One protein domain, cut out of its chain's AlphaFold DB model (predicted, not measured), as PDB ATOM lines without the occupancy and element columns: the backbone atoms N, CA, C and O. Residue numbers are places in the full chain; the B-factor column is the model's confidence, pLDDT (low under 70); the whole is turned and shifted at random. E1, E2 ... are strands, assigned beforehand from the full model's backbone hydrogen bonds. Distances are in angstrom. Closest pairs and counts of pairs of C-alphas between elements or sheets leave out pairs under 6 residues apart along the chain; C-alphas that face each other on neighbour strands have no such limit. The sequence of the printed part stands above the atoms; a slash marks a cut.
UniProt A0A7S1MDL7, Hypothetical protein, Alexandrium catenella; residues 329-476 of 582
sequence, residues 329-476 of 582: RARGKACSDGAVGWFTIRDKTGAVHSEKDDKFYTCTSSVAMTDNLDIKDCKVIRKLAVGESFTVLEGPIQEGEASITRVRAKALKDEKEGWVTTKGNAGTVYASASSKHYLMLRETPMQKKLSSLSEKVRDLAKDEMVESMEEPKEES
ATOM      1  N   ARG A 329     -56.245 -18.545  14.528       97.31
ATOM      2  CA  ARG A 329     -56.531 -17.265  15.171       97.31
ATOM      3  C   ARG A 329     -55.588 -16.996  16.314       97.31
ATOM      4  O   ARG A 329     -55.172 -17.919  17.000       97.31
ATOM      5  N   ALA A 330     -55.302 -15.730  16.568       96.62
ATOM      6  CA  ALA A 330     -54.498 -15.333  17.712       96.62
ATOM      7  C   ALA A 330     -55.209 -14.256  18.515       96.62
ATOM      8  O   ALA A 330     -55.972 -13.448  17.982       96.62
ATOM      9  N   ARG A 331     -54.941 -14.252  19.818       97.62
ATOM     10  CA  ARG A 331     -55.304 -13.142  20.685       97.62
ATOM     11  C   ARG A 331     -54.162 -12.148  20.679       97.62
ATOM     12  O   ARG A 331     -53.011 -12.535  20.887       97.62
ATOM     13  N   GLY A 332     -54.473 -10.882  20.467       96.12
ATOM     14  CA  GLY A 332     -53.458  -9.853  20.422       96.12
ATOM     15  C   GLY A 332     -53.955  -8.486  20.839       96.12
ATOM     16  O   GLY A 332     -55.157  -8.244  20.968       96.12
ATOM     17  N   LYS A 333     -52.981  -7.615  21.075       95.38
ATOM     18  CA  LYS A 333     -53.152  -6.208  21.385       95.38
ATOM     19  C   LYS A 333     -52.733  -5.394  20.170       95.38
ATOM     20  O   LYS A 333     -51.585  -5.479  19.740       95.38
ATOM     21  N   ALA A 334     -53.649  -4.623  19.606       94.19
ATOM     22  CA  ALA A 334     -53.329  -3.748  18.496       94.19
ATOM     23  C   ALA A 334     -52.377  -2.634  18.941       94.19
ATOM     24  O   ALA A 334     -52.540  -2.045  20.013       94.19
ATOM     25  N   CYS A 335     -51.369  -2.349  18.124       88.19
ATOM     26  CA  CYS A 335     -50.312  -1.411  18.493       88.19
ATOM     27  C   CYS A 335     -50.710   0.057  18.291       88.19
ATOM     28  O   CYS A 335     -50.104   0.931  18.903       88.19
ATOM     29  N   SER A 336     -51.730   0.319  17.472       88.31
ATOM     30  CA  SER A 336     -52.239   1.660  17.160       88.31
ATOM     31  C   SER A 336     -52.992   2.305  18.332       88.31
ATOM     32  O   SER A 336     -52.809   3.486  18.611       88.31
ATOM     33  N   ASP A 337     -53.823   1.531  19.036       90.25
ATOM     34  CA  ASP A 337     -54.757   2.031  20.055       90.25
ATOM     35  C   ASP A 337     -54.796   1.184  21.340       90.25
ATOM     36  O   ASP A 337     -55.462   1.539  22.313       90.25
ATOM     37  N   GLY A 338     -54.079   0.058  21.371       92.25
ATOM     38  CA  GLY A 338     -54.047  -0.852  22.508       92.25
ATOM     39  C   GLY A 338     -55.281  -1.745  22.662       92.25
ATOM     40  O   GLY A 338     -55.382  -2.411  23.697       92.25
ATOM     41  N   ALA A 339     -56.195  -1.786  21.685       96.81
ATOM     42  CA  ALA A 339     -57.364  -2.663  21.713       96.81
ATOM     43  C   ALA A 339     -56.948  -4.140  21.776       96.81
ATOM     44  O   ALA A 339     -56.012  -4.561  21.099       96.81
ATOM     45  N   VAL A 340     -57.643  -4.939  22.590       97.88
ATOM     46  CA  VAL A 340     -57.327  -6.361  22.794       97.88
ATOM     47  C   VAL A 340     -58.473  -7.235  22.309       97.88
ATOM     48  O   VAL A 340     -59.618  -7.063  22.726       97.88
ATOM     49  N   GLY A 341     -58.146  -8.240  21.502       97.75
ATOM     50  CA  GLY A 341     -59.112  -9.213  21.013       97.75
ATOM     51  C   GLY A 341     -58.476 -10.310  20.169       97.75
ATOM     52  O   GLY A 341     -57.257 -10.425  20.069       97.75
ATOM     53  N   TRP A 342     -59.322 -11.153  19.599       98.12
ATOM     54  CA  TRP A 342     -58.963 -12.235  18.697       98.12
ATOM     55  C   TRP A 342     -59.023 -11.752  17.259       98.12
ATOM     56  O   TRP A 342     -60.063 -11.276  16.822       98.12
ATOM     57  N   PHE A 343     -57.956 -11.946  16.501       97.31
ATOM     58  CA  PHE A 343     -57.905 -11.651  15.072       97.31
ATOM     59  C   PHE A 343     -57.631 -12.933  14.283       97.31
ATOM     60  O   PHE A 343     -57.259 -13.971  14.845       97.31
ATOM     61  N   THR A 344     -57.886 -12.881  12.981       97.19
ATOM     62  CA  THR A 344     -57.688 -14.019  12.084       97.19
ATOM     63  C   THR A 344     -56.269 -13.990  11.519       97.19
ATOM     64  O   THR A 344     -55.811 -12.966  11.020       97.19
ATOM     65  N   ILE A 345     -55.570 -15.122  11.600       96.06
ATOM     66  CA  ILE A 345     -54.310 -15.358  10.879       96.06
ATOM     67  C   ILE A 345     -54.638 -15.983   9.534       96.06
ATOM     68  O   ILE A 345     -54.304 -15.432   8.492       96.06
ATOM     69  N   ARG A 346     -55.374 -17.093   9.569       95.12
ATOM     70  CA  ARG A 346     -55.881 -17.799   8.397       95.12
ATOM     71  C   ARG A 346     -57.343 -18.131   8.633       95.12
ATOM     72  O   ARG A 346     -57.674 -18.662   9.691       95.12
ATOM     73  N   ASP A 347     -58.212 -17.804   7.692       93.00
ATOM     74  CA  ASP A 347     -59.631 -18.122   7.820       93.00
ATOM     75  C   ASP A 347     -59.936 -19.579   7.425       93.00
ATOM     76  O   ASP A 347     -59.046 -20.380   7.122       93.00
ATOM     77  N   LYS A 348     -61.224 -19.925   7.441       90.62
ATOM     78  CA  LYS A 348     -61.723 -21.263   7.107       90.62
ATOM     79  C   LYS A 348     -61.581 -21.637   5.621       90.62
ATOM     80  O   LYS A 348     -61.673 -22.812   5.287       90.62
ATOM     81  N   THR A 349     -61.392 -20.650   4.744       87.88
ATOM     82  CA  THR A 349     -61.163 -20.818   3.293       87.88
ATOM     83  C   THR A 349     -59.669 -20.944   2.975       87.88
ATOM     84  O   THR A 349     -59.275 -21.222   1.849       87.88
ATOM     85  N   GLY A 350     -58.811 -20.759   3.985       89.19
ATOM     86  CA  GLY A 350     -57.363 -20.740   3.831       89.19
ATOM     87  C   GLY A 350     -56.803 -19.355   3.504       89.19
ATOM     88  O   GLY A 350     -55.583 -19.217   3.400       89.19
ATOM     89  N   ALA A 351     -57.642 -18.320   3.396       90.50
ATOM     90  CA  ALA A 351     -57.175 -16.964   3.157       90.50
ATOM     91  C   ALA A 351     -56.360 -16.468   4.355       90.50
ATOM     92  O   ALA A 351     -56.802 -16.526   5.505       90.50
ATOM     93  N   VAL A 352     -55.155 -15.968   4.082       94.50
ATOM     94  CA  VAL A 352     -54.274 -15.395   5.102       94.50
ATOM     95  C   VAL A 352     -54.631 -13.922   5.294       94.50
ATOM     96  O   VAL A 352     -54.577 -13.110   4.366       94.50
ATOM     97  N   HIS A 353     -55.037 -13.597   6.514       95.88
ATOM     98  CA  HIS A 353     -55.384 -12.253   6.965       95.88
ATOM     99  C   HIS A 353     -54.199 -11.549   7.611       95.88
ATOM    100  O   HIS A 353     -54.113 -10.324   7.567       95.88
ATOM    101  N   SER A 354     -53.288 -12.319   8.204       94.62
ATOM    102  CA  SER A 354     -52.092 -11.780   8.824       94.62
ATOM    103  C   SER A 354     -50.947 -12.771   8.839       94.62
ATOM    104  O   SER A 354     -51.151 -13.983   8.869       94.62
ATOM    105  N   GLU A 355     -49.735 -12.240   8.845       92.50
ATOM    106  CA  GLU A 355     -48.507 -13.022   8.903       92.50
ATOM    107  C   GLU A 355     -47.533 -12.417   9.909       92.50
ATOM    108  O   GLU A 355     -47.658 -11.254  10.297       92.50
ATOM    109  N   LYS A 356     -46.581 -13.232  10.368       88.88
ATOM    110  CA  LYS A 356     -45.473 -12.723  11.174       88.88
ATOM    111  C   LYS A 356     -44.577 -11.897  10.267       88.88
ATOM    112  O   LYS A 356     -44.120 -12.410   9.252       88.88
ATOM    113  N   ASP A 357     -44.314 -10.663  10.661       78.88
ATOM    114  CA  ASP A 357     -43.447  -9.767   9.906       78.88
ATOM    115  C   ASP A 357     -42.042  -9.759  10.533       78.88
ATOM    116  O   ASP A 357     -41.857  -9.457  11.716       78.88
ATOM    117  N   ASP A 358     -41.052 -10.145   9.731       75.94
ATOM    118  CA  ASP A 358     -39.642 -10.250  10.109       75.94
ATOM    119  C   ASP A 358     -38.927  -8.890  10.171       75.94
ATOM    120  O   ASP A 358     -37.812  -8.794  10.697       75.94
ATOM    121  N   LYS A 359     -39.584  -7.817   9.719       83.06
ATOM    122  CA  LYS A 359     -39.107  -6.433   9.827       83.06
ATOM    123  C   LYS A 359     -39.363  -5.830  11.198       83.06
ATOM    124  O   LYS A 359     -38.837  -4.756  11.490       83.06
ATOM    125  N   PHE A 360     -40.136  -6.484  12.062       84.94
ATOM    126  CA  PHE A 360     -40.366  -5.992  13.415       84.94
ATOM    127  C   PHE A 360     -39.305  -6.469  14.372       84.94
ATOM    128  O   PHE A 360     -39.059  -7.659  14.492       84.94
ATOM    129  N   TYR A 361     -38.713  -5.535  15.103       89.25
ATOM    130  CA  TYR A 361     -37.700  -5.828  16.100       89.25
ATOM    131  C   TYR A 361     -38.175  -5.336  17.455       89.25
ATOM    132  O   TYR A 361     -38.763  -4.260  17.574       89.25
ATOM    133  N   THR A 362     -37.898  -6.122  18.487       88.25
ATOM    134  CA  THR A 362     -38.129  -5.734  19.878       88.25
ATOM    135  C   THR A 362     -36.780  -5.580  20.567       88.25
ATOM    136  O   THR A 362     -35.912  -6.450  20.452       88.25
ATOM    137  N   CYS A 363     -36.593  -4.474  21.284       90.62
ATOM    138  CA  CYS A 363     -35.367  -4.212  22.028       90.62
ATOM    139  C   CYS A 363     -35.216  -5.224  23.171       90.62
ATOM    140  O   CYS A 363     -35.998  -5.228  24.124       90.62
ATOM    141  N   THR A 364     -34.188  -6.065  23.107       91.25
ATOM    142  CA  THR A 364     -33.779  -6.981  24.185       91.25
ATOM    143  C   THR A 364     -32.939  -6.263  25.238       91.25
ATOM    144  O   THR A 364     -32.820  -6.719  26.372       91.25
ATOM    145  N   SER A 365     -32.348  -5.125  24.880       91.50
ATOM    146  CA  SER A 365     -31.604  -4.230  25.762       91.50
ATOM    147  C   SER A 365     -31.865  -2.785  25.358       91.50
ATOM    148  O   SER A 365     -32.220  -2.505  24.217       91.50
ATOM    149  N   SER A 366     -31.701  -1.846  26.288       92.19
ATOM    150  CA  SER A 366     -31.898  -0.440  25.946       92.19
ATOM    151  C   SER A 366     -30.823   0.034  24.963       92.19
ATOM    152  O   SER A 366     -29.633  -0.173  25.202       92.19
ATOM    153  N   VAL A 367     -31.244   0.684  23.878       94.56
ATOM    154  CA  VAL A 367     -30.375   1.076  22.760       94.56
ATOM    155  C   VAL A 367     -30.719   2.478  22.264       94.56
ATOM    156  O   VAL A 367     -31.871   2.906  22.326       94.56
ATOM    157  N   ALA A 368     -29.715   3.234  21.823       93.94
ATOM    158  CA  ALA A 368     -29.922   4.551  21.230       93.94
ATOM    159  C   ALA A 368     -30.365   4.425  19.763       93.94
ATOM    160  O   ALA A 368     -29.797   3.643  19.004       93.94
ATOM    161  N   MET A 369     -31.356   5.224  19.377       96.06
ATOM    162  CA  MET A 369     -31.710   5.502  17.989       96.06
ATOM    163  C   MET A 369     -31.003   6.793  17.574       96.06
ATOM    164  O   MET A 369     -31.138   7.806  18.266       96.06
ATOM    165  N   THR A 370     -30.249   6.761  16.478       96.00
ATOM    166  CA  THR A 370     -29.425   7.889  16.015       96.00
ATOM    167  C   THR A 370     -29.871   8.409  14.653       96.00
ATOM    168  O   THR A 370     -30.550   7.708  13.914       96.00
ATOM    169  N   ASP A 371     -29.523   9.645  14.311       95.25
ATOM    170  CA  ASP A 371     -29.902  10.279  13.037       95.25
ATOM    171  C   ASP A 371     -29.066   9.828  11.832       95.25
ATOM    172  O   ASP A 371     -29.542   9.898  10.701       95.25
ATOM    173  N   ASN A 372     -27.866   9.299  12.072       92.31
ATOM    174  CA  ASN A 372     -26.948   8.819  11.042       92.31
ATOM    175  C   ASN A 372     -26.540   7.350  11.267       92.31
ATOM    176  O   ASN A 372     -26.605   6.852  12.398       92.31
ATOM    177  N   LEU A 373     -26.142   6.675  10.180       89.44
ATOM    178  CA  LEU A 373     -25.654   5.291  10.179       89.44
ATOM    179  C   LEU A 373     -24.335   5.192  10.951       89.44
ATOM    180  O   LEU A 373     -24.216   4.318  11.805       89.44
ATOM    181  N   ASP A 374     -23.398   6.107  10.674       88.62
ATOM    182  CA  ASP A 374     -22.070   6.126  11.292       88.62
ATOM    183  C   ASP A 374     -22.175   6.380  12.801       88.62
ATOM    184  O   ASP A 374     -22.586   7.456  13.240       88.62
ATOM    185  N   ILE A 375     -21.807   5.395  13.623       84.69
ATOM    186  CA  ILE A 375     -21.908   5.511  15.082       84.69
ATOM    187  C   ILE A 375     -20.942   6.548  15.672       84.69
ATOM    188  O   ILE A 375     -21.170   7.020  16.787       84.69
ATOM    189  N   LYS A 376     -19.874   6.903  14.949       86.12
ATOM    190  CA  LYS A 376     -18.896   7.919  15.359       86.12
ATOM    191  C   LYS A 376     -19.349   9.334  14.998       86.12
ATOM    192  O   LYS A 376     -18.946  10.265  15.688       86.12
ATOM    193  N   ASP A 377     -20.188   9.480  13.972       88.69
ATOM    194  CA  ASP A 377     -20.706  10.766  13.486       88.69
ATOM    195  C   ASP A 377     -22.242  10.786  13.450       88.69
ATOM    196  O   ASP A 377     -22.887  10.877  12.400       88.69
ATOM    197  N   CYS A 378     -22.846  10.664  14.633       90.12
ATOM    198  CA  CYS A 378     -24.295  10.702  14.797       90.12
ATOM    199  C   CYS A 378     -24.729  11.399  16.091       90.12
ATOM    200  O   CYS A 378     -23.978  11.519  17.063       90.12
ATOM    201  N   LYS A 379     -25.990  11.831  16.123       94.31
ATOM    202  CA  LYS A 379     -26.681  12.350  17.305       94.31
ATOM    203  C   LYS A 379     -27.757  11.366  17.740       94.31
ATOM    204  O   LYS A 379     -28.461  10.773  16.925       94.31
ATOM    205  N   VAL A 380     -27.922  11.214  19.052       95.62
ATOM    206  CA  VAL A 380     -28.999  10.397  19.623       95.62
ATOM    207  C   VAL A 380     -30.329  11.130  19.452       95.62
ATOM    208  O   VAL A 380     -30.553  12.162  20.078       95.62
ATOM    209  N   ILE A 381     -31.228  10.572  18.640       95.69
ATOM    210  CA  ILE A 381     -32.611  11.041  18.480       95.69
ATOM    211  C   ILE A 381     -33.413  10.711  19.737       95.69
ATOM    212  O   ILE A 381     -34.165  11.540  20.255       95.69
ATOM    213  N   ARG A 382     -33.276   9.468  20.214       94.88
ATOM    214  CA  ARG A 382     -33.914   8.975  21.437       94.88
ATOM    215  C   ARG A 382     -33.292   7.667  21.915       94.88
ATOM    216  O   ARG A 382     -32.545   7.015  21.193       94.88
ATOM    217  N   LYS A 383     -33.651   7.249  23.127       94.12
ATOM    218  CA  LYS A 383     -33.318   5.932  23.675       94.12
ATOM    219  C   LYS A 383     -34.553   5.033  23.632       94.12
ATOM    220  O   LYS A 383     -35.629   5.451  24.063       94.12
ATOM    221  N   LEU A 384     -34.389   3.833  23.091       93.69
ATOM    222  CA  LEU A 384     -35.399   2.783  23.075       93.69
ATOM    223  C   LEU A 384     -35.260   1.940  24.347       93.69
ATOM    224  O   LEU A 384     -34.146   1.580  24.755       93.69
ATOM    225  N   ALA A 385     -36.379   1.686  25.019       92.88
ATOM    226  CA  ALA A 385     -36.412   0.885  26.242       92.88
ATOM    227  C   ALA A 385     -36.428  -0.621  25.933       92.88
ATOM    228  O   ALA A 385     -36.802  -1.032  24.840       92.88
ATOM    229  N   VAL A 386     -36.064  -1.460  26.911       90.69
ATOM    230  CA  VAL A 386     -36.274  -2.917  26.801       90.69
ATOM    231  C   VAL A 386     -37.764  -3.190  26.587       90.69
ATOM    232  O   VAL A 386     -38.596  -2.629  27.296       90.69
ATOM    233  N   GLY A 387     -38.095  -4.030  25.608       85.06
ATOM    234  CA  GLY A 387     -39.470  -4.319  25.202       85.06
ATOM    235  C   GLY A 387     -40.084  -3.294  24.244       85.06
ATOM    236  O   GLY A 387     -41.180  -3.530  23.750       85.06
ATOM    237  N   GLU A 388     -39.406  -2.180  23.942       89.00
ATOM    238  CA  GLU A 388     -39.872  -1.251  22.911       89.00
ATOM    239  C   GLU A 388     -39.638  -1.839  21.514       89.00
ATOM    240  O   GLU A 388     -38.563  -2.375  21.225       89.00
ATOM    241  N   SER A 389     -40.652  -1.736  20.655       87.25
ATOM    242  CA  SER A 389     -40.632  -2.293  19.303       87.25
ATOM    243  C   SER A 389     -40.475  -1.203  18.235       87.25
ATOM    244  O   SER A 389     -40.902  -0.057  18.414       87.25
ATOM    245  N   PHE A 390     -39.880  -1.574  17.104       89.69
ATOM    246  CA  PHE A 390     -39.701  -0.719  15.932       89.69
ATOM    247  C   PHE A 390     -39.779  -1.535  14.634       89.69
ATOM    248  O   PHE A 390     -39.508  -2.737  14.638       89.69
ATOM    249  N   THR A 391     -40.126  -0.878  13.526       89.44
ATOM    250  CA  THR A 391     -40.124  -1.476  12.178       89.44
ATOM    251  C   THR A 391     -38.825  -1.134  11.467       89.44
ATOM    252  O   THR A 391     -38.432   0.030  11.445       89.44
ATOM    253  N   VAL A 392     -38.168  -2.120  10.864       91.75
ATOM    254  CA  VAL A 392     -36.990  -1.923  10.018       91.75
ATOM    255  C   VAL A 392     -37.414  -1.377   8.655       91.75
ATOM    256  O   VAL A 392     -38.222  -1.977   7.951       91.75
ATOM    257  N   LEU A 393     -36.843  -0.231   8.296       91.44
ATOM    258  CA  LEU A 393     -36.989   0.432   7.003       91.44
ATOM    259  C   LEU A 393     -35.839   0.074   6.050       91.44
ATOM    260  O   LEU A 393     -36.048  -0.017   4.845       91.44
ATOM    261  N   GLU A 394     -34.627  -0.122   6.584       90.88
ATOM    262  CA  GLU A 394     -33.410  -0.381   5.803       90.88
ATOM    263  C   GLU A 394     -32.392  -1.199   6.617       90.88
ATOM    264  O   GLU A 394     -32.278  -1.035   7.836       90.88
ATOM    265  N   GLY A 395     -31.611  -2.052   5.949       87.88
ATOM    266  CA  GLY A 395     -30.636  -2.952   6.578       87.88
ATOM    267  C   GLY A 395     -31.171  -4.377   6.793       87.88
ATOM    268  O   GLY A 395     -32.259  -4.699   6.319       87.88
ATOM    269  N   PRO A 396     -30.420  -5.262   7.474       90.44
ATOM    270  CA  PRO A 396     -29.241  -4.974   8.299       90.44
ATOM    271  C   PRO A 396     -27.986  -4.584   7.502       90.44
ATOM    272  O   PRO A 396     -27.657  -5.216   6.504       90.44
ATOM    273  N   ILE A 397     -27.257  -3.572   7.985       91.31
ATOM    274  CA  ILE A 397     -25.949  -3.135   7.469       91.31
ATOM    275  C   ILE A 397     -24.880  -3.416   8.527       91.31
ATOM    276  O   ILE A 397     -25.079  -3.114   9.707       91.31
ATOM    277  N   GLN A 398     -23.749  -3.990   8.112       86.56
ATOM    278  CA  GLN A 398     -22.557  -4.101   8.954       86.56
ATOM    279  C   GLN A 398     -21.669  -2.873   8.774       86.56
ATOM    280  O   GLN A 398     -21.284  -2.530   7.658       86.56
ATOM    281  N   GLU A 399     -21.348  -2.217   9.881       76.69
ATOM    282  CA  GLU A 399     -20.603  -0.967   9.907       76.69
ATOM    283  C   GLU A 399     -19.164  -1.183  10.420       76.69
ATOM    284  O   GLU A 399     -18.949  -1.629  11.554       76.69
ATOM    285  N   GLY A 400     -18.183  -0.822   9.579       65.75
ATOM    286  CA  GLY A 400     -16.749  -0.744   9.896       65.75
ATOM    287  C   GLY A 400     -16.035  -2.078  10.178       65.75
ATOM    288  O   GLY A 400     -16.626  -3.153  10.148       65.75
ATOM    289  N   GLU A 401     -14.742  -2.004  10.532       60.09
ATOM    290  CA  GLU A 401     -13.942  -3.155  11.018       60.09
ATOM    291  C   GLU A 401     -14.503  -3.762  12.326       60.09
ATOM    292  O   GLU A 401     -14.155  -4.875  12.714       60.09
ATOM    293  N   ALA A 402     -15.404  -3.043  13.007       60.69
ATOM    294  CA  ALA A 402     -15.955  -3.377  14.319       60.69
ATOM    295  C   ALA A 402     -17.175  -4.324  14.291       60.69
ATOM    296  O   ALA A 402     -17.708  -4.633  15.355       60.69
ATOM    297  N   SER A 403     -17.624  -4.801  13.122       79.81
ATOM    298  CA  SER A 403     -18.715  -5.791  12.987       79.81
ATOM    299  C   SER A 403     -20.034  -5.411  13.695       79.81
ATOM    300  O   SER A 403     -20.777  -6.285  14.154       79.81
ATOM    301  N   ILE A 404     -20.347  -4.115  13.804       88.69
ATOM    302  CA  ILE A 404     -21.602  -3.635  14.402       88.69
ATOM    303  C   ILE A 404     -22.712  -3.765  13.357       88.69
ATOM    304  O   ILE A 404     -22.557  -3.301  12.234       88.69
ATOM    305  N   THR A 405     -23.834  -4.390  13.712       92.06
ATOM    306  CA  THR A 405     -25.003  -4.506  12.827       92.06
ATOM    307  C   THR A 405     -26.037  -3.451  13.187       92.06
ATOM    308  O   THR A 405     -26.470  -3.366  14.343       92.06
ATOM    309  N   ARG A 406     -26.445  -2.659  12.196       93.19
ATOM    310  CA  ARG A 406     -27.412  -1.573  12.352       93.19
ATOM    311  C   ARG A 406     -28.539  -1.681  11.338       93.19
ATOM    312  O   ARG A 406     -28.363  -2.209  10.243       93.19
ATOM    313  N   VAL A 407     -29.696  -1.166  11.720       94.50
ATOM    314  CA  VAL A 407     -30.883  -1.051  10.870       94.50
ATOM    315  C   VAL A 407     -31.416   0.367  10.965       94.50
ATOM    316  O   VAL A 407     -31.401   0.957  12.046       94.50
ATOM    317  N   ARG A 408     -31.905   0.918   9.860       95.38
ATOM    318  CA  ARG A 408     -32.737   2.116   9.903       95.38
ATOM    319  C   ARG A 408     -34.136   1.671  10.274       95.38
ATOM    320  O   ARG A 408     -34.664   0.743   9.668       95.38
ATOM    321  N   ALA A 409     -34.726   2.303  11.269       94.19
ATOM    322  CA  ALA A 409     -35.982   1.871  11.837       94.19
ATOM    323  C   ALA A 409     -36.890   3.040  12.206       94.19
ATOM    324  O   ALA A 409     -36.409   4.117  12.551       94.19
ATOM    325  N   LYS A 410     -38.199   2.785  12.200       92.88
ATOM    326  CA  LYS A 410     -39.238   3.674  12.725       92.88
ATOM    327  C   LYS A 410     -39.735   3.141  14.066       92.88
ATOM    328  O   LYS A 410     -40.237   2.018  14.145       92.88
ATOM    329  N   ALA A 411     -39.578   3.921  15.134       90.44
ATOM    330  CA  ALA A 411     -40.091   3.573  16.455       90.44
ATOM    331  C   ALA A 411     -41.621   3.598  16.453       90.44
ATOM    332  O   ALA A 411     -42.234   4.553  15.985       90.44
ATOM    333  N   LEU A 412     -42.251   2.579  17.036       83.31
ATOM    334  CA  LEU A 412     -43.715   2.480  17.034       83.31
ATOM    335  C   LEU A 412     -44.397   3.393  18.047       83.31
ATOM    336  O   LEU A 412     -45.564   3.728  17.897       83.31
ATOM    337  N   LYS A 413     -43.672   3.786  19.096       85.31
ATOM    338  CA  LYS A 413     -44.226   4.581  20.194       85.31
ATOM    339  C   LYS A 413     -44.429   6.055  19.834       85.31
ATOM    340  O   LYS A 413     -45.334   6.682  20.374       85.31
ATOM    341  N   ASP A 414     -43.550   6.622  19.011       88.12
ATOM    342  CA  ASP A 414     -43.525   8.059  18.696       88.12
ATOM    343  C   ASP A 414     -43.214   8.364  17.225       88.12
ATOM    344  O   ASP A 414     -42.927   9.511  16.890       88.12
ATOM    345  N   GLU A 415     -43.242   7.343  16.366       88.62
ATOM    346  CA  GLU A 415     -43.013   7.432  14.921       88.62
ATOM    347  C   GLU A 415     -41.650   7.990  14.491       88.62
ATOM    348  O   GLU A 415     -41.437   8.233  13.302       88.62
ATOM    349  N   LYS A 416     -40.701   8.166  15.417       92.88
ATOM    350  CA  LYS A 416     -39.376   8.685  15.075       92.88
ATOM    351  C   LYS A 416     -38.571   7.658  14.297       92.88
ATOM    352  O   LYS A 416     -38.500   6.489  14.674       92.88
ATOM    353  N   GLU A 417     -37.923   8.130  13.243       96.31
ATOM    354  CA  GLU A 417     -37.046   7.327  12.402       96.31
ATOM    355  C   GLU A 417     -35.578   7.575  12.734       96.31
ATOM    356  O   GLU A 417     -35.172   8.710  12.973       96.31
ATOM    357  N   GLY A 418     -34.773   6.517  12.709       95.62
ATOM    358  CA  GLY A 418     -33.330   6.606  12.892       95.62
ATOM    359  C   GLY A 418     -32.637   5.251  12.840       95.62
ATOM    360  O   GLY A 418     -33.268   4.211  12.671       95.62
ATOM    361  N   TRP A 419     -31.320   5.250  12.999       95.75
ATOM    362  CA  TRP A 419     -30.488   4.055  13.000       95.75
ATOM    363  C   TRP A 419     -30.402   3.434  14.389       95.75
ATOM    364  O   TRP A 419     -29.973   4.069  15.353       95.75
ATOM    365  N   VAL A 420     -30.749   2.155  14.485       95.25
ATOM    366  CA  VAL A 420     -30.720   1.360  15.714       95.25
ATOM    367  C   VAL A 420     -29.690   0.249  15.568       95.25
ATOM    368  O   VAL A 420     -29.663  -0.471  14.570       95.25
ATOM    369  N   THR A 421     -28.827   0.095  16.567       93.94
ATOM    370  CA  THR A 421     -27.890  -1.030  16.631       93.94
ATOM    371  C   THR A 421     -28.638  -2.291  17.052       93.94
ATOM    372  O   THR A 421     -29.198  -2.333  18.142       93.94
ATOM    373  N   THR A 422     -28.642  -3.332  16.220       92.94
ATOM    374  CA  THR A 422     -29.258  -4.628  16.556       92.94
ATOM    375  C   THR A 422     -28.247  -5.578  17.189       92.94
ATOM    376  O   THR A 422     -28.594  -6.304  18.122       92.94
ATOM    377  N   LYS A 423     -26.976  -5.519  16.764       92.81
ATOM    378  CA  LYS A 423     -25.871  -6.309  17.326       92.81
ATOM    379  C   LYS A 423     -24.603  -5.465  17.463       92.81
ATOM    380  O   LYS A 423     -24.144  -4.880  16.487       92.81
ATOM    381  N   GLY A 424     -24.045  -5.388  18.671       89.88
ATOM    382  CA  GLY A 424     -22.802  -4.663  18.952       89.88
ATOM    383  C   GLY A 424     -21.538  -5.439  18.568       89.88
ATOM    384  O   GLY A 424     -21.584  -6.641  18.309       89.88
ATOM    385  N   ASN A 425     -20.392  -4.757  18.614       86.12
ATOM    386  CA  ASN A 425     -19.068  -5.304  18.284       86.12
ATOM    387  C   ASN A 425     -18.644  -6.494  19.170       86.12
ATOM    388  O   ASN A 425     -17.978  -7.409  18.703       86.12
ATOM    389  N   ALA A 426     -19.073  -6.517  20.435       83.56
ATOM    390  CA  ALA A 426     -18.848  -7.627  21.365       83.56
ATOM    391  C   ALA A 426     -19.865  -8.782  21.209       83.56
ATOM    392  O   ALA A 426     -19.907  -9.691  22.032       83.56
ATOM    393  N   GLY A 427     -20.727  -8.735  20.188       83.19
ATOM    394  CA  GLY A 427     -21.751  -9.745  19.925       83.19
ATOM    395  C   GLY A 427     -23.068  -9.564  20.690       83.19
ATOM    396  O   GLY A 427     -24.015 -10.297  20.408       83.19
ATOM    397  N   THR A 428     -23.162  -8.588  21.600       89.06
ATOM    398  CA  THR A 428     -24.391  -8.261  22.341       89.06
ATOM    399  C   THR A 428     -25.538  -7.933  21.387       89.06
ATOM    400  O   THR A 428     -25.416  -7.026  20.563       89.06
ATOM    401  N   VAL A 429     -26.661  -8.642  21.517       91.62
ATOM    402  CA  VAL A 429     -27.889  -8.390  20.751       91.62
ATOM    403  C   VAL A 429     -28.754  -7.397  21.522       91.62
ATOM    404  O   VAL A 429     -29.201  -7.691  22.630       91.62
ATOM    405  N   TYR A 430     -28.971  -6.223  20.938       91.94
ATOM    406  CA  TYR A 430     -29.751  -5.129  21.526       91.94
ATOM    407  C   TYR A 430     -31.209  -5.132  21.072       91.94
ATOM    408  O   TYR A 430     -32.082  -4.662  21.799       91.94
ATOM    409  N   ALA A 431     -31.472  -5.678  19.886       91.31
ATOM    410  CA  ALA A 431     -32.808  -5.905  19.371       91.31
ATOM    411  C   ALA A 431     -32.794  -7.111  18.432       91.31
ATOM    412  O   ALA A 431     -31.844  -7.302  17.672       91.31
ATOM    413  N   SER A 432     -33.856  -7.907  18.469       89.00
ATOM    414  CA  SER A 432     -34.031  -9.081  17.610       89.00
ATOM    415  C   SER A 432     -35.387  -9.039  16.923       89.00
ATOM    416  O   SER A 432     -36.331  -8.470  17.480       89.00
ATOM    417  N   ALA A 433     -35.486  -9.691  15.761       86.38
ATOM    418  CA  ALA A 433     -36.753  -9.883  15.070       86.38
ATOM    419  C   ALA A 433     -37.802 -10.469  16.032       86.38
ATOM    420  O   ALA A 433     -37.522 -11.389  16.809       86.38
ATOM    421  N   SER A 434     -38.995  -9.892  16.029       83.19
ATOM    422  CA  SER A 434     -40.051 -10.218  16.966       83.19
ATOM    423  C   SER A 434     -40.856 -11.400  16.454       83.19
ATOM    424  O   SER A 434     -41.455 -11.352  15.388       83.19
ATOM    425  N   SER A 435     -40.945 -12.460  17.252       80.00
ATOM    426  CA  SER A 435     -41.769 -13.630  16.928       80.00
ATOM    427  C   SER A 435     -43.252 -13.456  17.281       80.00
ATOM    428  O   SER A 435     -44.043 -14.377  17.047       80.00
ATOM    429  N   LYS A 436     -43.614 -12.300  17.865       85.50
ATOM    430  CA  LYS A 436     -44.932 -12.009  18.444       85.50
ATOM    431  C   LYS A 436     -45.754 -10.984  17.664       85.50
ATOM    432  O   LYS A 436     -46.927 -10.842  17.973       85.50
ATOM    433  N   HIS A 437     -45.199 -10.271  16.690       88.94
ATOM    434  CA  HIS A 437     -45.964  -9.255  15.958       88.94
ATOM    435  C   HIS A 437     -46.521  -9.827  14.655       88.94
ATOM    436  O   HIS A 437     -45.822 -10.542  13.937       88.94
ATOM    437  N   TYR A 438     -47.788  -9.520  14.383       92.69
ATOM    438  CA  TYR A 438     -48.484  -9.873  13.151       92.69
ATOM    439  C   TYR A 438     -48.849  -8.603  12.387       92.69
ATOM    440  O   TYR A 438     -49.411  -7.674  12.976       92.69
ATOM    441  N   LEU A 439     -48.563  -8.590  11.086       92.19
ATOM    442  CA  LEU A 439     -48.977  -7.544  10.156       92.19
ATOM    443  C   LEU A 439     -50.302  -7.940   9.502       92.19
ATOM    444  O   LEU A 439     -50.443  -9.062   9.008       92.19
ATOM    445  N   MET A 440     -51.281  -7.038   9.503       95.31
ATOM    446  CA  MET A 440     -52.557  -7.263   8.828       95.31
ATOM    447  C   MET A 440     -52.390  -7.078   7.324       95.31
ATOM    448  O   MET A 440     -52.106  -5.987   6.844       95.31
ATOM    449  N   LEU A 441     -52.636  -8.131   6.553       94.81
ATOM    450  CA  LEU A 441     -52.547  -8.093   5.091       94.81
ATOM    451  C   LEU A 441     -53.803  -7.495   4.441       94.81
ATOM    452  O   LEU A 441     -53.804  -7.146   3.259       94.81
ATOM    453  N   ARG A 442     -54.891  -7.406   5.208       94.88
ATOM    454  CA  ARG A 442     -56.198  -6.895   4.798       94.88
ATOM    455  C   ARG A 442     -56.990  -6.435   6.013       94.88
ATOM    456  O   ARG A 442     -56.707  -6.872   7.131       94.88
ATOM    457  N   GLU A 443     -58.014  -5.623   5.773       96.25
ATOM    458  CA  GLU A 443     -58.958  -5.255   6.823       96.25
ATOM    459  C   GLU A 443     -59.566  -6.517   7.453       96.25
ATOM    460  O   GLU A 443     -60.075  -7.395   6.751       96.25
ATOM    461  N   THR A 444     -59.435  -6.651   8.771       96.56
ATOM    462  CA  THR A 444     -59.792  -7.879   9.492       96.56
ATOM    463  C   THR A 444     -60.489  -7.542  10.807       96.56
ATOM    464  O   THR A 444     -59.911  -6.839  11.635       96.56
ATOM    465  N   PRO A 445     -61.697  -8.068  11.072       97.12
ATOM    466  CA  PRO A 445     -62.359  -7.867  12.354       97.12
ATOM    467  C   PRO A 445     -61.549  -8.448  13.522       97.12
ATOM    468  O   PRO A 445     -61.050  -9.572  13.452       97.12
ATOM    469  N   MET A 446     -61.479  -7.701  14.622       97.69
ATOM    470  CA  MET A 446     -61.016  -8.166  15.927       97.69
ATOM    471  C   MET A 446     -62.235  -8.485  16.800       97.69
ATOM    472  O   MET A 446     -63.097  -7.628  16.995       97.69
ATOM    473  N   GLN A 447     -62.321  -9.692  17.359       98.00
ATOM    474  CA  GLN A 447     -63.461 -10.156  18.156       98.00
ATOM    475  C   GLN A 447     -63.122 -10.384  19.635       98.00
ATOM    476  O   GLN A 447     -61.974 -10.596  20.015       98.00
ATOM    477  N   LYS A 448     -64.133 -10.373  20.508       97.31
ATOM    478  CA  LYS A 448     -63.938 -10.552  21.957       97.31
ATOM    479  C   LYS A 448     -63.494 -11.964  22.356       97.31
ATOM    480  O   LYS A 448     -62.796 -12.111  23.359       97.31
ATOM    481  N   LYS A 449     -63.895 -13.004  21.616       96.81
ATOM    482  CA  LYS A 449     -63.649 -14.421  21.954       96.81
ATOM    483  C   LYS A 449     -63.005 -15.166  20.778       96.81
ATOM    484  O   LYS A 449     -63.008 -14.666  19.657       96.81
ATOM    485  N   LEU A 450     -62.492 -16.376  21.035       95.00
ATOM    486  CA  LEU A 450     -62.010 -17.320  20.013       95.00
ATOM    487  C   LEU A 450     -63.203 -17.871  19.208       95.00
ATOM    488  O   LEU A 450     -63.600 -19.021  19.347       95.00
ATOM    489  N   SER A 451     -63.860 -16.992  18.459       93.25
ATOM    490  CA  SER A 451     -64.918 -17.318  17.511       93.25
ATOM    491  C   SER A 451     -65.142 -16.144  16.567       93.25
ATOM    492  O   SER A 451     -65.206 -14.985  16.987       93.25
ATOM    493  N   SER A 452     -65.243 -16.430  15.274       89.50
ATOM    494  CA  SER A 452     -65.426 -15.446  14.196       89.50
ATOM    495  C   SER A 452     -66.819 -14.830  14.230       89.50
ATOM    496  O   SER A 452     -67.019 -13.727  13.729       89.50
ATOM    497  N   LEU A 453     -67.738 -15.504  14.923       89.38
ATOM    498  CA  LEU A 453     -69.108 -15.087  15.180       89.38
ATOM    499  C   LEU A 453     -69.278 -14.349  16.519       89.38
ATOM    500  O   LEU A 453     -70.397 -13.973  16.861       89.38
ATOM    501  N   SER A 454     -68.209 -14.174  17.308       94.69
ATOM    502  CA  SER A 454     -68.298 -13.423  18.569       94.69
ATOM    503  C   SER A 454     -68.310 -11.912  18.344       94.69
ATOM    504  O   SER A 454     -68.062 -11.427  17.241       94.69
ATOM    505  N   GLU A 455     -68.636 -11.153  19.391       96.62
ATOM    506  CA  GLU A 455     -68.849  -9.717  19.267       96.62
ATOM    507  C   GLU A 455     -67.587  -9.010  18.755       96.62
ATOM    508  O   GLU A 455     -66.487  -9.205  19.285       96.62
ATOM    509  N   LYS A 456     -67.763  -8.154  17.742       97.44
ATOM    510  CA  LYS A 456     -66.690  -7.328  17.192       97.44
ATOM    511  C   LYS A 456     -66.248  -6.282  18.219       97.44
ATOM    512  O   LYS A 456     -67.078  -5.595  18.811       97.44
ATOM    513  N   VAL A 457     -64.939  -6.179  18.429       97.50
ATOM    514  CA  VAL A 457     -64.285  -5.092  19.168       97.50
ATOM    515  C   VAL A 457     -64.133  -3.896  18.232       97.50
ATOM    516  O   VAL A 457     -64.685  -2.837  18.509       97.50
ATOM    517  N   ARG A 458     -63.438  -4.097  17.105       97.50
ATOM    518  CA  ARG A 458     -63.301  -3.164  15.976       97.50
ATOM    519  C   ARG A 458     -62.711  -3.884  14.762       97.50
ATOM    520  O   ARG A 458     -62.360  -5.056  14.872       97.50
ATOM    521  N   ASP A 459     -62.577  -3.193  13.639       97.50
ATOM    522  CA  ASP A 459     -61.798  -3.676  12.496       97.50
ATOM    523  C   ASP A 459     -60.329  -3.263  12.649       97.50
ATOM    524  O   ASP A 459     -60.030  -2.184  13.169       97.50
ATOM    525  N   LEU A 460     -59.421  -4.152  12.251       97.38
ATOM    526  CA  LEU A 460     -57.996  -3.881  12.109       97.38
ATOM    527  C   LEU A 460     -57.728  -3.507  10.658       97.38
ATOM    528  O   LEU A 460     -58.109  -4.269   9.770       97.38
ATOM    529  N   ALA A 461     -57.101  -2.362  10.415       96.50
ATOM    530  CA  ALA A 461     -56.826  -1.887   9.065       96.50
ATOM    531  C   ALA A 461     -55.751  -2.741   8.375       96.50
ATOM    532  O   ALA A 461     -54.938  -3.403   9.021       96.50
ATOM    533  N   LYS A 462     -55.714  -2.700   7.040       94.56
ATOM    534  CA  LYS A 462     -54.561  -3.212   6.292       94.56
ATOM    535  C   LYS A 462     -53.288  -2.480   6.747       94.56
ATOM    536  O   LYS A 462     -53.331  -1.284   7.018       94.56
ATOM    537  N   ASP A 463     -52.185  -3.217   6.829       89.88
ATOM    538  CA  ASP A 463     -50.872  -2.786   7.312       89.88
ATOM    539  C   ASP A 463     -50.851  -2.394   8.805       89.88
ATOM    540  O   ASP A 463     -49.824  -1.968   9.337       89.88
ATOM    541  N   GLU A 464     -51.965  -2.585   9.524       91.00
ATOM    542  CA  GLU A 464     -52.004  -2.443  10.973       91.00
ATOM    543  C   GLU A 464     -51.276  -3.606  11.652       91.00
ATOM    544  O   GLU A 464     -51.313  -4.750  11.197       91.00
ATOM    545  N   MET A 465     -50.637  -3.323  12.786       89.38
ATOM    546  CA  MET A 465     -49.899  -4.320  13.544       89.38
ATOM    547  C   MET A 465     -50.590  -4.708  14.852       89.38
ATOM    548  O   MET A 465     -51.116  -3.869  15.591       89.38
ATOM    549  N   VAL A 466     -50.493  -6.001  15.170       92.88
ATOM    550  CA  VAL A 466     -50.989  -6.591  16.410       92.88
ATOM    551  C   VAL A 466     -49.893  -7.394  17.113       92.88
ATOM    552  O   VAL A 466     -49.289  -8.294  16.531       92.88
ATOM    553  N   GLU A 467     -49.668  -7.107  18.395       91.06
ATOM    554  CA  GLU A 467     -48.818  -7.910  19.273       91.06
ATOM    555  C   GLU A 467     -49.606  -9.121  19.792       91.06
ATOM    556  O   GLU A 467     -50.585  -8.988  20.528       91.06
ATOM    557  N   SER A 468     -49.182 -10.324  19.418       92.25
ATOM    558  CA  SER A 468     -49.722 -11.592  19.902       92.25
ATOM    559  C   SER A 468     -49.432 -11.772  21.392       92.25
ATOM    560  O   SER A 468     -48.290 -11.729  21.850       92.25
ATOM    561  N   MET A 469     -50.503 -12.002  22.149       92.31
ATOM    562  CA  MET A 469     -50.469 -12.222  23.594       92.31
ATOM    563  C   MET A 469     -50.454 -13.711  23.958       92.31
ATOM    564  O   MET A 469     -50.035 -14.074  25.054       92.31
ATOM    565  N   GLU A 470     -50.930 -14.566  23.053       91.31
ATOM    566  CA  GLU A 470     -51.055 -16.013  23.231       91.31
ATOM    567  C   GLU A 470     -50.708 -16.726  21.918       91.31
ATOM    568  O   GLU A 470     -50.869 -16.151  20.837       91.31
ATOM    569  N   GLU A 471     -50.277 -17.987  22.008       91.19
ATOM    570  CA  GLU A 471     -50.050 -18.818  20.823       91.19
ATOM    571  C   GLU A 471     -51.323 -18.939  19.969       91.19
ATOM    572  O   GLU A 471     -52.431 -18.977  20.523       91.19
ATOM    573  N   PRO A 472     -51.187 -18.998  18.628       95.31
ATOM    574  CA  PRO A 472     -52.322 -19.217  17.749       95.31
ATOM    575  C   PRO A 472     -53.121 -20.462  18.139       95.31
ATOM    576  O   PRO A 472     -52.554 -21.516  18.420       95.31
ATOM    577  N   LYS A 473     -54.447 -20.340  18.130       97.06
ATOM    578  CA  LYS A 473     -55.395 -21.419  18.408       97.06
ATOM    579  C   LYS A 473     -56.272 -21.669  17.194       97.06
ATOM    580  O   LYS A 473     -56.603 -20.748  16.443       97.06
ATOM    581  N   GLU A 474     -56.656 -22.925  17.036       96.81
ATOM    582  CA  GLU A 474     -57.596 -23.344  16.010       96.81
ATOM    583  C   GLU A 474     -59.036 -23.030  16.431       96.81
ATOM    584  O   GLU A 474     -59.468 -23.328  17.546       96.81
ATOM    585  N   GLU A 475     -59.789 -22.433  15.516       95.62
ATOM    586  CA  GLU A 475     -61.239 -22.329  15.572       95.62
ATOM    587  C   GLU A 475     -61.827 -23.409  14.657       95.62
ATOM    588  O   GLU A 475     -61.683 -23.359  13.431       95.62
ATOM    589  N   SER A 476     -62.498 -24.394  15.258       93.12
ATOM    590  CA  SER A 476     -63.209 -25.431  14.507       93.12
ATOM    591  C   SER A 476     -64.312 -24.808  13.656       93.12
ATOM    592  O   SER A 476     -65.158 -24.064  14.157       93.12
TER     593      SER A 476
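AT A GLANCE: This is residues 329 to 476 of the 582 residues of the protein "Hypothetical protein" of Alexandrium catenella (UniProt A0A7S1MDL7). Two small barrel-like lobes sit end to end along the longest axis, each a curled antiparallel sheet bent nearly into a ring. One lobe holds E1 to E3 and E11 to E15, with the hairpin E12 and E13 packed on E2; the other holds E4 to E10, and the chain passes between the lobes at the links E3 to E4 and E10 to E11. The printed part has 148 residues with no named helix and fifteen named strands, E1 to E15 in order, class all strand; the sheets run E2 E1 E14 E11 E3, E12 E13 and E6 E5 E9 E8 E7 E4 E10. It is only just compact, close to loose, with a radius of gyration of the C-alphas of 17.4 A, and spans 55 by 24 by 22 A.

IN THESE COORDINATES: E1, residues 329 to 334, begins at C-alpha 329, (-56.531, -17.265, 15.171), and is 14.3 A long. E2, 340 to 346, is 18.4 A long. E3 is 354 to 356, E4 360 to 363, E5 367 to 370 and E6 380 to 384. E7, 389 to 399, the longest strand by residues, is 22.2 A long and bends by 85 degrees at residue 393. E8, 404 to 411, 20.0 A long, bends by 58 degrees at residue 408. E9, 417 to 423, is 18.3 A long. E10 is 431 to 433, E11 437 to 440, E12 444 to 447, E13 456 to 460 and E14 465 to 468. E15, 473 to 475, ends at C-alpha 475, (-61.239, -22.329, 15.572).

HOW THE PARTS SIT: E2 E1 and E11 E3 are the leaves of a folded sheet, bent back on itself with E14 as the hinge. In the hairpin E1 and E2, N 332 and O 341 are within hydrogen-bond range at 2.8 A; between the antiparallel neighbours E1 and E14, N 333 and O 467 are within hydrogen-bond range at 2.8 A. The edge strands E2 and E3 come closest at the C-alphas of Ile 345 and Ser 354, 4.7 A. This sheet and E12 E13 form a sandwich, two sheets face to face, with strands at 72 degrees; the closest C-alphas of E2 and E12 are Phe 343 and Met 446, 4.7 A. E15 pairs with no named strand; its closest C-alpha to E1 is Lys 473 to Arg 329, 5.4 A. In the other folded sheet E6 E5 E9 E8 face E4 E10, with E7 as the hinge. E7 E8 E9 form a meander, each strand the antiparallel neighbour of the one before; N 393 and O 408 are 2.8 A apart, N 420 and O 407 2.8 A. The closest C-alphas of E9 and E10 are Thr 422 and Ala 431, 4.7 A.

THE WHOLE: The outline is a rod; the two C-alphas farthest apart, Glu 401 and Leu 453, are 56.6 A apart. The printed part has no cut, and no link is long. Mean pLDDT of the printed part is 91.2; residues 400 to 402 are under 70.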